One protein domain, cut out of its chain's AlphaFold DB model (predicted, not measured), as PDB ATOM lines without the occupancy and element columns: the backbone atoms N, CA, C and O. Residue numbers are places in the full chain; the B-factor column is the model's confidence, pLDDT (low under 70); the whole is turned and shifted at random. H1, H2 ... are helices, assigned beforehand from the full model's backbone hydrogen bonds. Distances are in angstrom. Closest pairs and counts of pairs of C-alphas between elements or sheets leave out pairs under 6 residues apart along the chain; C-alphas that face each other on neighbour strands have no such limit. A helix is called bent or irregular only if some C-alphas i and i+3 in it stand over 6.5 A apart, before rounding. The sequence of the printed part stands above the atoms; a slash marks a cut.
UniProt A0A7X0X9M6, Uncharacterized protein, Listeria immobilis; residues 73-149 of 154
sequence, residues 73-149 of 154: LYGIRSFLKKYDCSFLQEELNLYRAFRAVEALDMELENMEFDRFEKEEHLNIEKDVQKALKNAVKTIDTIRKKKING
ATOM      1  N   LEU A  73      36.852  45.241 139.910       94.31
ATOM      2  CA  LEU A  73      37.910  44.240 140.022       94.31
ATOM      3  C   LEU A  73      39.258  44.882 140.364       94.31
ATOM      4  O   LEU A  73      40.264  44.595 139.720       94.31
ATOM      5  N   TYR A  74      39.263  45.808 141.330       93.25
ATOM      6  CA  TYR A  74      40.467  46.538 141.747       93.25
ATOM      7  C   TYR A  74      41.215  47.182 140.566       93.25
ATOM      8  O   TYR A  74      42.420  47.026 140.404       93.25
ATOM      9  N   GLY A  75      40.486  47.859 139.675       91.75
ATOM     10  CA  GLY A  75      41.039  48.539 138.498       91.75
ATOM     11  C   GLY A  75      41.124  47.672 137.239       91.75
ATOM     12  O   GLY A  75      41.169  48.216 136.130       91.75
ATOM     13  N   ILE A  76      41.027  46.342 137.352       93.62
ATOM     14  CA  ILE A  76      41.122  45.424 136.204       93.62
ATOM     15  C   ILE A  76      39.995  45.635 135.194       93.62
ATOM     16  O   ILE A  76      40.213  45.489 133.990       93.62
ATOM     17  N   ARG A  77      38.804  46.059 135.630       93.62
ATOM     18  CA  ARG A  77      37.696  46.365 134.712       93.62
ATOM     19  C   ARG A  77      38.081  47.432 133.682       93.62
ATOM     20  O   ARG A  77      37.675  47.339 132.525       93.62
ATOM     21  N   SER A  78      38.853  48.440 134.090       93.06
ATOM     22  CA  SER A  78      39.331  49.500 133.194       93.06
ATOM     23  C   SER A  78      40.411  48.997 132.228       93.06
ATOM     24  O   SER A  78      40.348  49.293 131.035       93.06
ATOM     25  N   PHE A  79      41.321  48.153 132.720       93.94
ATOM     26  CA  PHE A  79      42.351  47.485 131.926       93.94
ATOM     27  C   PHE A  79      41.744  46.604 130.825       93.94
ATOM     28  O   PHE A  79      42.132  46.706 129.665       93.94
ATOM     29  N   LEU A  80      40.720  45.808 131.148       95.12
ATOM     30  CA  LEU A  80      40.019  44.969 130.170       95.12
ATOM     31  C   LEU A  80      39.303  45.787 129.092       95.12
ATOM     32  O   LEU A  80      39.410  45.471 127.909       95.12
ATOM     33  N   LYS A  81      38.640  46.881 129.486       94.69
ATOM     34  CA  LYS A  81      37.992  47.804 128.542       94.69
ATOM     35  C   LYS A  81      38.985  48.449 127.577       94.69
ATOM     36  O   LYS A  81      38.652  48.630 126.412       94.69
ATOM     37  N   LYS A  82      40.192  48.791 128.041       94.50
ATOM     38  CA  LYS A  82      41.236  49.409 127.205       94.50
ATOM     39  C   LYS A  82      41.648  48.522 126.026       94.50
ATOM     40  O   LYS A  82      41.939  49.050 124.957       94.50
ATOM     41  N   TYR A  83      41.651  47.205 126.216       94.56
ATOM     42  CA  TYR A  83      42.053  46.230 125.199       94.56
ATOM     43  C   TYR A  83      40.877  45.470 124.574       94.56
ATOM     44  O   TYR A  83      41.105  44.472 123.897       94.56
ATOM     45  N   ASP A  84      39.640  45.922 124.810       95.62
ATOM     46  CA  ASP A  84      38.406  45.291 124.317       95.62
ATOM     47  C   ASP A  84      38.341  43.775 124.597       95.62
ATOM     48  O   ASP A  84      37.947  42.961 123.766       95.62
ATOM     49  N   CYS A  85      38.794  43.382 125.790       95.00
ATOM     50  CA  CYS A  85      38.871  41.989 126.214       95.00
ATOM     51  C   CYS A  85      37.794  41.673 127.257       95.00
ATOM     52  O   CYS A  85      37.520  42.477 128.149       95.00
ATOM     53  N   SER A  86      37.241  40.460 127.209       94.56
ATOM     54  CA  SER A  86      36.410  39.918 128.287       94.56
ATOM     55  C   SER A  86      36.651  38.426 128.453       94.56
ATOM     56  O   SER A  86      36.643  37.663 127.489       94.56
ATOM     57  N   PHE A  87      36.857  38.017 129.701       95.62
ATOM     58  CA  PHE A  87      37.209  36.653 130.069       95.62
ATOM     59  C   PHE A  87      36.435  36.270 131.326       95.62
ATOM     60  O   PHE A  87      36.984  36.259 132.424       95.62
ATOM     61  N   LEU A  88      35.137  35.982 131.178       94.38
ATOM     62  CA  LEU A  88      34.224  35.805 132.314       94.38
ATOM     63  C   LEU A  88      34.756  34.829 133.376       94.38
ATOM     64  O   LEU A  88      34.634  35.096 134.569       94.38
ATOM     65  N   GLN A  89      35.368  33.718 132.961       94.69
ATOM     66  CA  GLN A  89      35.907  32.738 133.903       94.69
ATOM     67  C   GLN A  89      37.091  33.298 134.704       94.69
ATOM     68  O   GLN A  89      37.159  33.109 135.918       94.69
ATOM     69  N   GLU A  90      38.030  33.973 134.048       95.12
ATOM     70  CA  GLU A  90      39.173  34.617 134.691       95.12
ATOM     71  C   GLU A  90      38.748  35.791 135.581       95.12
ATOM     72  O   GLU A  90      39.248  35.909 136.698       95.12
ATOM     73  N   GLU A  91      37.802  36.612 135.124       96.25
ATOM     74  CA  GLU A  91      37.212  37.709 135.898       96.25
ATOM     75  C   GLU A  91      36.524  37.193 137.169       96.25
ATOM     76  O   GLU A  91      36.735  37.736 138.252       96.25
ATOM     77  N   LEU A  92      35.765  36.100 137.063       96.62
ATOM     78  CA  LEU A  92      35.108  35.462 138.201       96.62
ATOM     79  C   LEU A  92      36.117  34.851 139.183       96.62
ATOM     80  O   LEU A  92      35.973  34.998 140.396       96.62
ATOM     81  N   ASN A  93      37.152  34.175 138.676       96.00
ATOM     82  CA  ASN A  93      38.211  33.616 139.520       96.00
ATOM     83  C   ASN A  93      38.922  34.711 140.319       96.00
ATOM     84  O   ASN A  93      39.228  34.529 141.496       96.00
ATOM     85  N   LEU A  94      39.168  35.847 139.676       95.62
ATOM     86  CA  LEU A  94      39.789  37.007 140.286       95.62
ATOM     87  C   LEU A  94      38.881  37.660 141.332       95.62
ATOM     88  O   LEU A  94      39.329  37.893 142.450       95.62
ATOM     89  N   TYR A  95      37.606  37.879 141.007       95.94
ATOM     90  CA  TYR A  95      36.608  38.359 141.962       95.94
ATOM     91  C   TYR A  95      36.566  37.482 143.219       95.94
ATOM     92  O   TYR A  95      36.702  37.985 144.332       95.94
ATOM     93  N   ARG A  96      36.490  36.154 143.060       95.38
ATOM     94  CA  ARG A  96      36.502  35.210 144.191       95.38
ATOM     95  C   ARG A  96      37.796  35.285 145.000       95.38
ATOM     96  O   ARG A  96      37.759  35.194 146.225       95.38
ATOM     97  N   ALA A  97      38.939  35.450 144.334       94.88
ATOM     98  CA  ALA A  97      40.224  35.608 145.006       94.88
ATOM     99  C   ALA A  97      40.262  36.892 145.851       94.88
ATOM    100  O   ALA A  97      40.722  36.843 146.990       94.88
ATOM    101  N   PHE A  98      39.725  38.003 145.335       94.38
ATOM    102  CA  PHE A  98      39.602  39.256 146.079       94.38
ATOM    103  C   PHE A  98      38.695  39.125 147.298       94.38
ATOM    104  O   PHE A  98      39.141  39.419 148.404       94.38
ATOM    105  N   ARG A  99      37.482  38.580 147.136       92.81
ATOM    106  CA  ARG A  99      36.562  38.356 148.268       92.81
ATOM    107  C   ARG A  99      37.177  37.469 149.348       92.81
ATOM    108  O   ARG A  99      36.980  37.706 150.534       92.81
ATOM    109  N   ALA A 100      37.981  36.478 148.959       92.62
ATOM    110  CA  ALA A 100      38.685  35.625 149.912       92.62
ATOM    111  C   ALA A 100      39.805  36.344 150.688       92.62
ATOM    112  O   ALA A 100      40.192  35.861 151.749       92.62
ATOM    113  N   VAL A 101      40.355  37.441 150.161       92.19
ATOM    114  CA  VAL A 101      41.344  38.280 150.856       92.19
ATOM    115  C   VAL A 101      40.659  39.339 151.715       92.19
ATOM    116  O   VAL A 101      41.041  39.500 152.868       92.19
ATOM    117  N   GLU A 102      39.612  39.989 151.207       90.88
ATOM    118  CA  GLU A 102      38.782  40.924 151.982       90.88
ATOM    119  C   GLU A 102      38.198  40.257 153.235       90.88
ATOM    120  O   GLU A 102      38.186  40.851 154.306       90.88
ATOM    121  N   ALA A 103      37.799  38.982 153.138       90.44
ATOM    122  CA  ALA A 103      37.321  38.191 154.275       90.44
ATOM    123  C   ALA A 103      38.386  37.925 155.362       90.44
ATOM    124  O   ALA A 103      38.055  37.382 156.416       90.44
ATOM    125  N   LEU A 104      39.655  38.262 155.109       91.75
ATOM    126  CA  LEU A 104      40.747  38.240 156.089       91.75
ATOM    127  C   LEU A 104      41.049  39.639 156.658       91.75
ATOM    128  O   LEU A 104      42.138  39.839 157.200       91.75
ATOM    129  N   ASP A 105      40.125  40.593 156.494       88.88
ATOM    130  CA  ASP A 105      40.256  42.001 156.894       88.88
ATOM    131  C   ASP A 105      41.502  42.679 156.295       88.88
ATOM    132  O   ASP A 105      42.142  43.528 156.914       88.88
ATOM    133  N   MET A 106      41.881  42.271 155.081       87.25
ATOM    134  CA  MET A 106      43.002  42.856 154.351       87.25
ATOM    135  C   MET A 106      42.504  43.916 153.374       87.25
ATOM    136  O   MET A 106      41.665  43.633 152.518       87.25
ATOM    137  N   GLU A 107      43.083  45.112 153.449       84.75
ATOM    138  CA  GLU A 107      42.886  46.137 152.427       84.75
ATOM    139  C   GLU A 107      43.732  45.817 151.189       84.75
ATOM    140  O   GLU A 107      44.911  45.465 151.278       84.75
ATOM    141  N   LEU A 108      43.109  45.921 150.018       85.56
ATOM    142  CA  LEU A 108      43.760  45.731 148.731       85.56
ATOM    143  C   LEU A 108      43.769  47.051 147.964       85.56
ATOM    144  O   LEU A 108      42.759  47.747 147.867       85.56
ATOM    145  N   GLU A 109      44.914  47.383 147.385       88.31
ATOM    146  CA  GLU A 109      45.030  48.508 146.464       88.31
ATOM    147  C   GLU A 109      44.584  48.107 145.052       88.31
ATOM    148  O   GLU A 109      44.532  46.925 144.694       88.31
ATOM    149  N   ASN A 110      44.269  49.107 144.224       90.44
ATOM    150  CA  ASN A 110      44.025  48.865 142.807       90.44
ATOM    151  C   ASN A 110      45.275  48.266 142.148       90.44
ATOM    152  O   ASN A 110      46.401  48.674 142.417       90.44
ATOM    153  N   MET A 111      45.067  47.320 141.236       88.31
ATOM    154  CA  MET A 111      46.139  46.770 140.424       88.31
ATOM    155  C   MET A 111      46.526  47.734 139.306       88.31
ATOM    156  O   MET A 111      45.683  48.173 138.522       88.31
ATOM    157  N   GLU A 112      47.827  47.981 139.194       88.06
ATOM    158  CA  GLU A 112      48.424  48.776 138.127       88.06
ATOM    159  C   GLU A 112      49.130  47.875 137.107       88.06
ATOM    160  O   GLU A 112      49.797  46.896 137.453       88.06
ATOM    161  N   PHE A 113      48.990  48.219 135.826       87.75
ATOM    162  CA  PHE A 113      49.536  47.447 134.706       87.75
ATOM    163  C   PHE A 113      50.604  48.217 133.917       87.75
ATOM    164  O   PHE A 113      50.931  47.833 132.801       87.75
ATOM    165  N   ASP A 114      51.215  49.250 134.499       88.50
ATOM    166  CA  ASP A 114      52.188  50.151 133.854       88.50
ATOM    167  C   ASP A 114      53.280  49.457 133.045       88.50
ATOM    168  O   ASP A 114      53.688  49.928 131.982       88.50
ATOM    169  N   ARG A 115      53.806  48.348 133.572       88.00
ATOM    170  CA  ARG A 115      54.832  47.571 132.880       88.00
ATOM    171  C   ARG A 115      54.265  46.880 131.645       88.00
ATOM    172  O   ARG A 115      54.904  46.928 130.605       88.00
ATOM    173  N   PHE A 116      53.091  46.266 131.775       92.12
ATOM    174  CA  PHE A 116      52.398  45.618 130.665       92.12
ATOM    175  C   PHE A 116      52.188  46.628 129.534       92.12
ATOM    176  O   PHE A 116      52.581  46.378 128.411       92.12
ATOM    177  N   GLU A 117      51.708  47.834 129.847       89.69
ATOM    178  CA  GLU A 117      51.423  48.860 128.832       89.69
ATOM    179  C   GLU A 117      52.654  49.408 128.090       89.69
ATOM    180  O   GLU A 117      52.504  50.065 127.060       89.69
ATOM    181  N   LYS A 118      53.864  49.172 128.608       91.81
ATOM    182  CA  LYS A 118      55.132  49.574 127.978       91.81
ATOM    183  C   LYS A 118      55.762  48.453 127.150       91.81
ATOM    184  O   LYS A 118      56.721  48.718 126.427       91.81
ATOM    185  N   GLU A 119      55.289  47.218 127.294       92.12
ATOM    186  CA  GLU A 119      55.816  46.055 126.583       92.12
ATOM    187  C   GLU A 119      55.143  45.911 125.205       92.12
ATOM    188  O   GLU A 119      53.986  46.280 125.000       92.12
ATOM    189  N   GLU A 120      55.881  45.390 124.221       91.62
ATOM    190  CA  GLU A 120      55.299  45.047 122.922       91.62
ATOM    191  C   GLU A 120      54.547  43.715 123.016       91.62
ATOM    192  O   GLU A 120      55.096  42.702 123.454       91.62
ATOM    193  N   HIS A 121      53.299  43.705 122.547       94.12
ATOM    194  CA  HIS A 121      52.431  42.530 122.580       94.12
ATOM    195  C   HIS A 121      52.240  41.939 121.186       94.12
ATOM    196  O   HIS A 121      51.575  42.524 120.333       94.12
ATOM    197  N   LEU A 122      52.761  40.729 120.972       93.81
ATOM    198  CA  LEU A 122      52.507  39.968 119.742       93.81
ATOM    199  C   LEU A 122      51.044  39.511 119.646       93.81
ATOM    200  O   LEU A 122      50.496  39.390 118.553       93.81
ATOM    201  N   ASN A 123      50.417  39.222 120.789       95.69
ATOM    202  CA  ASN A 123      49.004  38.876 120.880       95.69
ATOM    203  C   ASN A 123      48.425  39.447 122.177       95.69
ATOM    204  O   ASN A 123      48.544  38.841 123.242       95.69
ATOM    205  N   ILE A 124      47.788  40.611 122.055       94.94
ATOM    206  CA  ILE A 124      47.273  41.357 123.202       94.94
ATOM    207  C   ILE A 124      46.243  40.561 124.007       94.94
ATOM    208  O   ILE A 124      46.332  40.514 125.225       94.94
ATOM    209  N   GLU A 125      45.325  39.857 123.346       96.00
ATOM    210  CA  GLU A 125      44.271  39.082 124.006       96.00
ATOM    211  C   GLU A 125      44.861  37.973 124.893       96.00
ATOM    212  O   GLU A 125      44.516  37.849 126.072       96.00
ATOM    213  N   LYS A 126      45.816  37.200 124.359       95.81
ATOM    214  CA  LYS A 126      46.510  36.145 125.117       95.81
ATOM    215  C   LYS A 126      47.333  36.713 126.266       95.81
ATOM    216  O   LYS A 126      47.364  36.111 127.343       95.81
ATOM    217  N   ASP A 127      47.996  37.841 126.044       95.94
ATOM    218  CA  ASP A 127      48.824  38.481 127.061       95.94
ATOM    219  C   ASP A 127      47.961  39.054 128.194       95.94
ATOM    220  O   ASP A 127      48.277  38.827 129.363       95.94
ATOM    221  N   VAL A 128      46.820  39.676 127.877       95.94
ATOM    222  CA  VAL A 128      45.823  40.138 128.857       95.94
ATOM    223  C   VAL A 128      45.258  38.953 129.644       95.94
ATOM    224  O   VAL A 128      45.265  38.973 130.877       95.94
ATOM    225  N   GLN A 129      44.838  37.873 128.977       95.88
ATOM    226  CA  GLN A 129      44.327  36.676 129.660       95.88
ATOM    227  C   GLN A 129      45.382  36.071 130.604       95.88
ATOM    228  O   GLN A 129      45.075  35.622 131.714       95.88
ATOM    229  N   LYS A 130      46.653  36.058 130.184       95.19
ATOM    230  CA  LYS A 130      47.777  35.607 131.011       95.19
ATOM    231  C   LYS A 130      48.014  36.542 132.199       95.19
ATOM    232  O   LYS A 130      48.274  36.044 133.295       95.19
ATOM    233  N   ALA A 131      47.897  37.856 132.008       94.12
ATOM    234  CA  ALA A 131      47.995  38.839 133.082       94.12
ATOM    235  C   ALA A 131      46.917  38.604 134.151       94.12
ATOM    236  O   ALA A 131      47.256  38.531 135.332       94.12
ATOM    237  N   LEU A 132      45.663  38.344 133.755       95.19
ATOM    238  CA  LEU A 132      44.591  37.984 134.693       95.19
ATOM    239  C   LEU A 132      44.912  36.712 135.488       95.19
ATOM    240  O   LEU A 132      44.801  36.688 136.712       95.19
ATOM    241  N   LYS A 133      45.366  35.649 134.813       94.88
ATOM    242  CA  LYS A 133      45.753  34.391 135.481       94.88
ATOM    243  C   LYS A 133      46.893  34.596 136.478       94.88
ATOM    244  O   LYS A 133      46.923  33.945 137.521       94.88
ATOM    245  N   ASN A 134      47.836  35.480 136.163       93.38
ATOM    246  CA  ASN A 134      48.915  35.837 137.076       93.38
ATOM    247  C   ASN A 134      48.403  36.664 138.260       93.38
ATOM    248  O   ASN A 134      48.809  36.385 139.383       93.38
ATOM    249  N   ALA A 135      47.479  37.603 138.039       93.62
ATOM    250  CA  ALA A 135      46.848  38.377 139.105       93.62
ATOM    251  C   ALA A 135      46.154  37.469 140.133       93.62
ATOM    252  O   ALA A 135      46.429  37.585 141.326       93.62
ATOM    253  N   VAL A 136      45.367  36.483 139.679       94.38
ATOM    254  CA  VAL A 136      44.742  35.475 140.563       94.38
ATOM    255  C   VAL A 136      45.791  34.770 141.429       94.38
ATOM    256  O   VAL A 136      45.645  34.691 142.646       94.38
ATOM    257  N   LYS A 137      46.894  34.306 140.826       93.69
ATOM    258  CA  LYS A 137      47.987  33.640 141.559       93.69
ATOM    259  C   LYS A 137      48.663  34.556 142.580       93.69
ATOM    260  O   LYS A 137      49.056  34.083 143.649       93.69
ATOM    261  N   THR A 138      48.829  35.836 142.255       92.25
ATOM    262  CA  THR A 138      49.401  36.831 143.168       92.25
ATOM    263  C   THR A 138      48.498  37.016 144.383       92.25
ATOM    264  O   THR A 138      48.978  36.910 145.511       92.25
ATOM    265  N   ILE A 139      47.191  37.185 144.171       93.56
ATOM    266  CA  ILE A 139      46.205  37.325 145.251       93.56
ATOM    267  C   ILE A 139      46.122  36.054 146.104       93.56
ATOM    268  O   ILE A 139      46.164  36.131 147.331       93.56
ATOM    269  N   ASP A 140      46.126  34.871 145.490       91.81
ATOM    270  CA  ASP A 140      46.177  33.603 146.228       91.81
ATOM    271  C   ASP A 140      47.452  33.465 147.073       91.81
ATOM    272  O   ASP A 140      47.414  32.923 148.180       91.81
ATOM    273  N   THR A 141      48.592  33.936 146.559       92.12
ATOM    274  CA  THR A 141      49.858  33.962 147.305       92.12
ATOM    275  C   THR A 141      49.767  34.896 148.506       92.12
ATOM    276  O   THR A 141      50.174  34.508 149.599       92.12
ATOM    277  N   ILE A 142      49.205  36.094 148.322       90.50
ATOM    278  CA  ILE A 142      48.964  37.068 149.396       90.50
ATOM    279  C   ILE A 142      48.085  36.444 150.485       90.50
ATOM    280  O   ILE A 142      48.490  36.401 151.647       90.50
ATOM    281  N   ARG A 143      46.952  35.847 150.094       92.19
ATOM    282  CA  ARG A 143      46.038  35.149 151.008       92.19
ATOM    283  C   ARG A 143      46.759  34.073 151.820       92.19
ATOM    284  O   ARG A 143      46.625  34.016 153.038       92.19
ATOM    285  N   LYS A 144      47.539  33.213 151.153       91.56
ATOM    286  CA  LYS A 144      48.286  32.127 151.811       91.56
ATOM    287  C   LYS A 144      49.315  32.654 152.805       91.56
ATOM    288  O   LYS A 144      49.415  32.107 153.896       91.56
ATOM    289  N   LYS A 145      50.048  33.716 152.454       90.00
ATOM    290  CA  LYS A 145      51.003  34.348 153.372       90.00
ATOM    291  C   LYS A 145      50.311  34.876 154.626       90.00
ATOM    292  O   LYS A 145      50.807  34.623 155.716       90.00
ATOM    293  N   LYS A 146      49.150  35.533 154.493       88.62
ATOM    294  CA  LYS A 146      48.382  36.020 155.653       88.62
ATOM    295  C   LYS A 146      47.922  34.869 156.545       88.62
ATOM    296  O   LYS A 146      48.137  34.925 157.749       88.62
ATOM    297  N   ILE A 147      47.366  33.807 155.958       89.44
ATOM    298  CA  ILE A 147      46.920  32.611 156.698       89.44
ATOM    299  C   ILE A 147      48.081  31.945 157.452       89.44
ATOM    300  O   ILE A 147      47.901  31.496 158.581       89.44
ATOM    301  N   ASN A 148      49.268  31.893 156.847       89.94
ATOM    302  CA  ASN A 148      50.445  31.266 157.446       89.94
ATOM    303  C   ASN A 148      51.171  32.157 158.470       89.94
ATOM    304  O   ASN A 148      52.067  31.670 159.152       89.94
ATOM    305  N   GLY A 149      50.803  33.439 158.587       82.75
ATOM    306  CA  GLY A 149      51.497  34.410 159.442       82.75
ATOM    307  C   GLY A 149      52.777  35.000 158.836       82.75
ATOM    308  O   GLY A 149      53.482  35.735 159.518       82.75
TER     309      GLY A 149
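This is residues 73 to 149 of the 154 residues of an uncharacterized protein of Listeria immobilis (UniProt A0A7X0X9M6). One long helix, H3, makes the longest axis, with H2 packed side by side on it and the short H1 at a looser third corner of a triangle of helices. A long stretch without a named element, residues 103 to 123, runs back along the length of H3 to its start, and residues 118 to 123 stick out. The printed part has 77 residues with three named helices, H1, H2 and H3 in chain order, and no named strand; its class is all helix. The whole is compact, with a radius of gyration of the C-alphas of 13.0 A, yet elongated, with spans of 40 by 22 by 17 A.

H3 covers residues 124 to 148 and is 35.8 A long, from C-alpha 124 at (47.273, 41.357, 123.202) to C-alpha 148 at (50.445, 31.266, 157.446). H2 covers residues 88 to 102, 20.8 A. H1 covers residues 73 to 82, 14.2 A, beginning at C-alpha 73 at (37.910, 44.240, 140.022). H1 is irregular: C-alphas 74 and 77 are 7.6 A apart, and its line is a rough one.

H3 and H2 touch, and their closest C-alphas, those of Val 136 and Leu 94, are 5.2 A apart. They run the same way at a shallow tilt of 23 degrees. H1 and H2 form a helical hairpin, opposite ways at a shallow tilt of 26 degrees. They only just touch, with 3 pairs of C-alphas within 8 A, and H2 does so with residues 91 to 95 alone; the closest C-alphas, those of Leu 73 and Tyr 95, are 6.3 A apart. H1 and H3 are close but not clearly touching: their closest C-alphas, those of Leu 80 and Val 128, are 7.7 A apart. In H2 and H3 every O i to N i+4 pair is within hydrogen-bond range; in H1, 4 of 6 are.

The two C-alphas farthest apart, those of Leu 122 and Gly 149, are 40.1 A apart. The printed part has no cut. The link from H1 to H2 is tight, and that from H2 to H3 is long, with 21 residues. The mean pLDDT of the printed part is 92.6, and no printed residue is under 70.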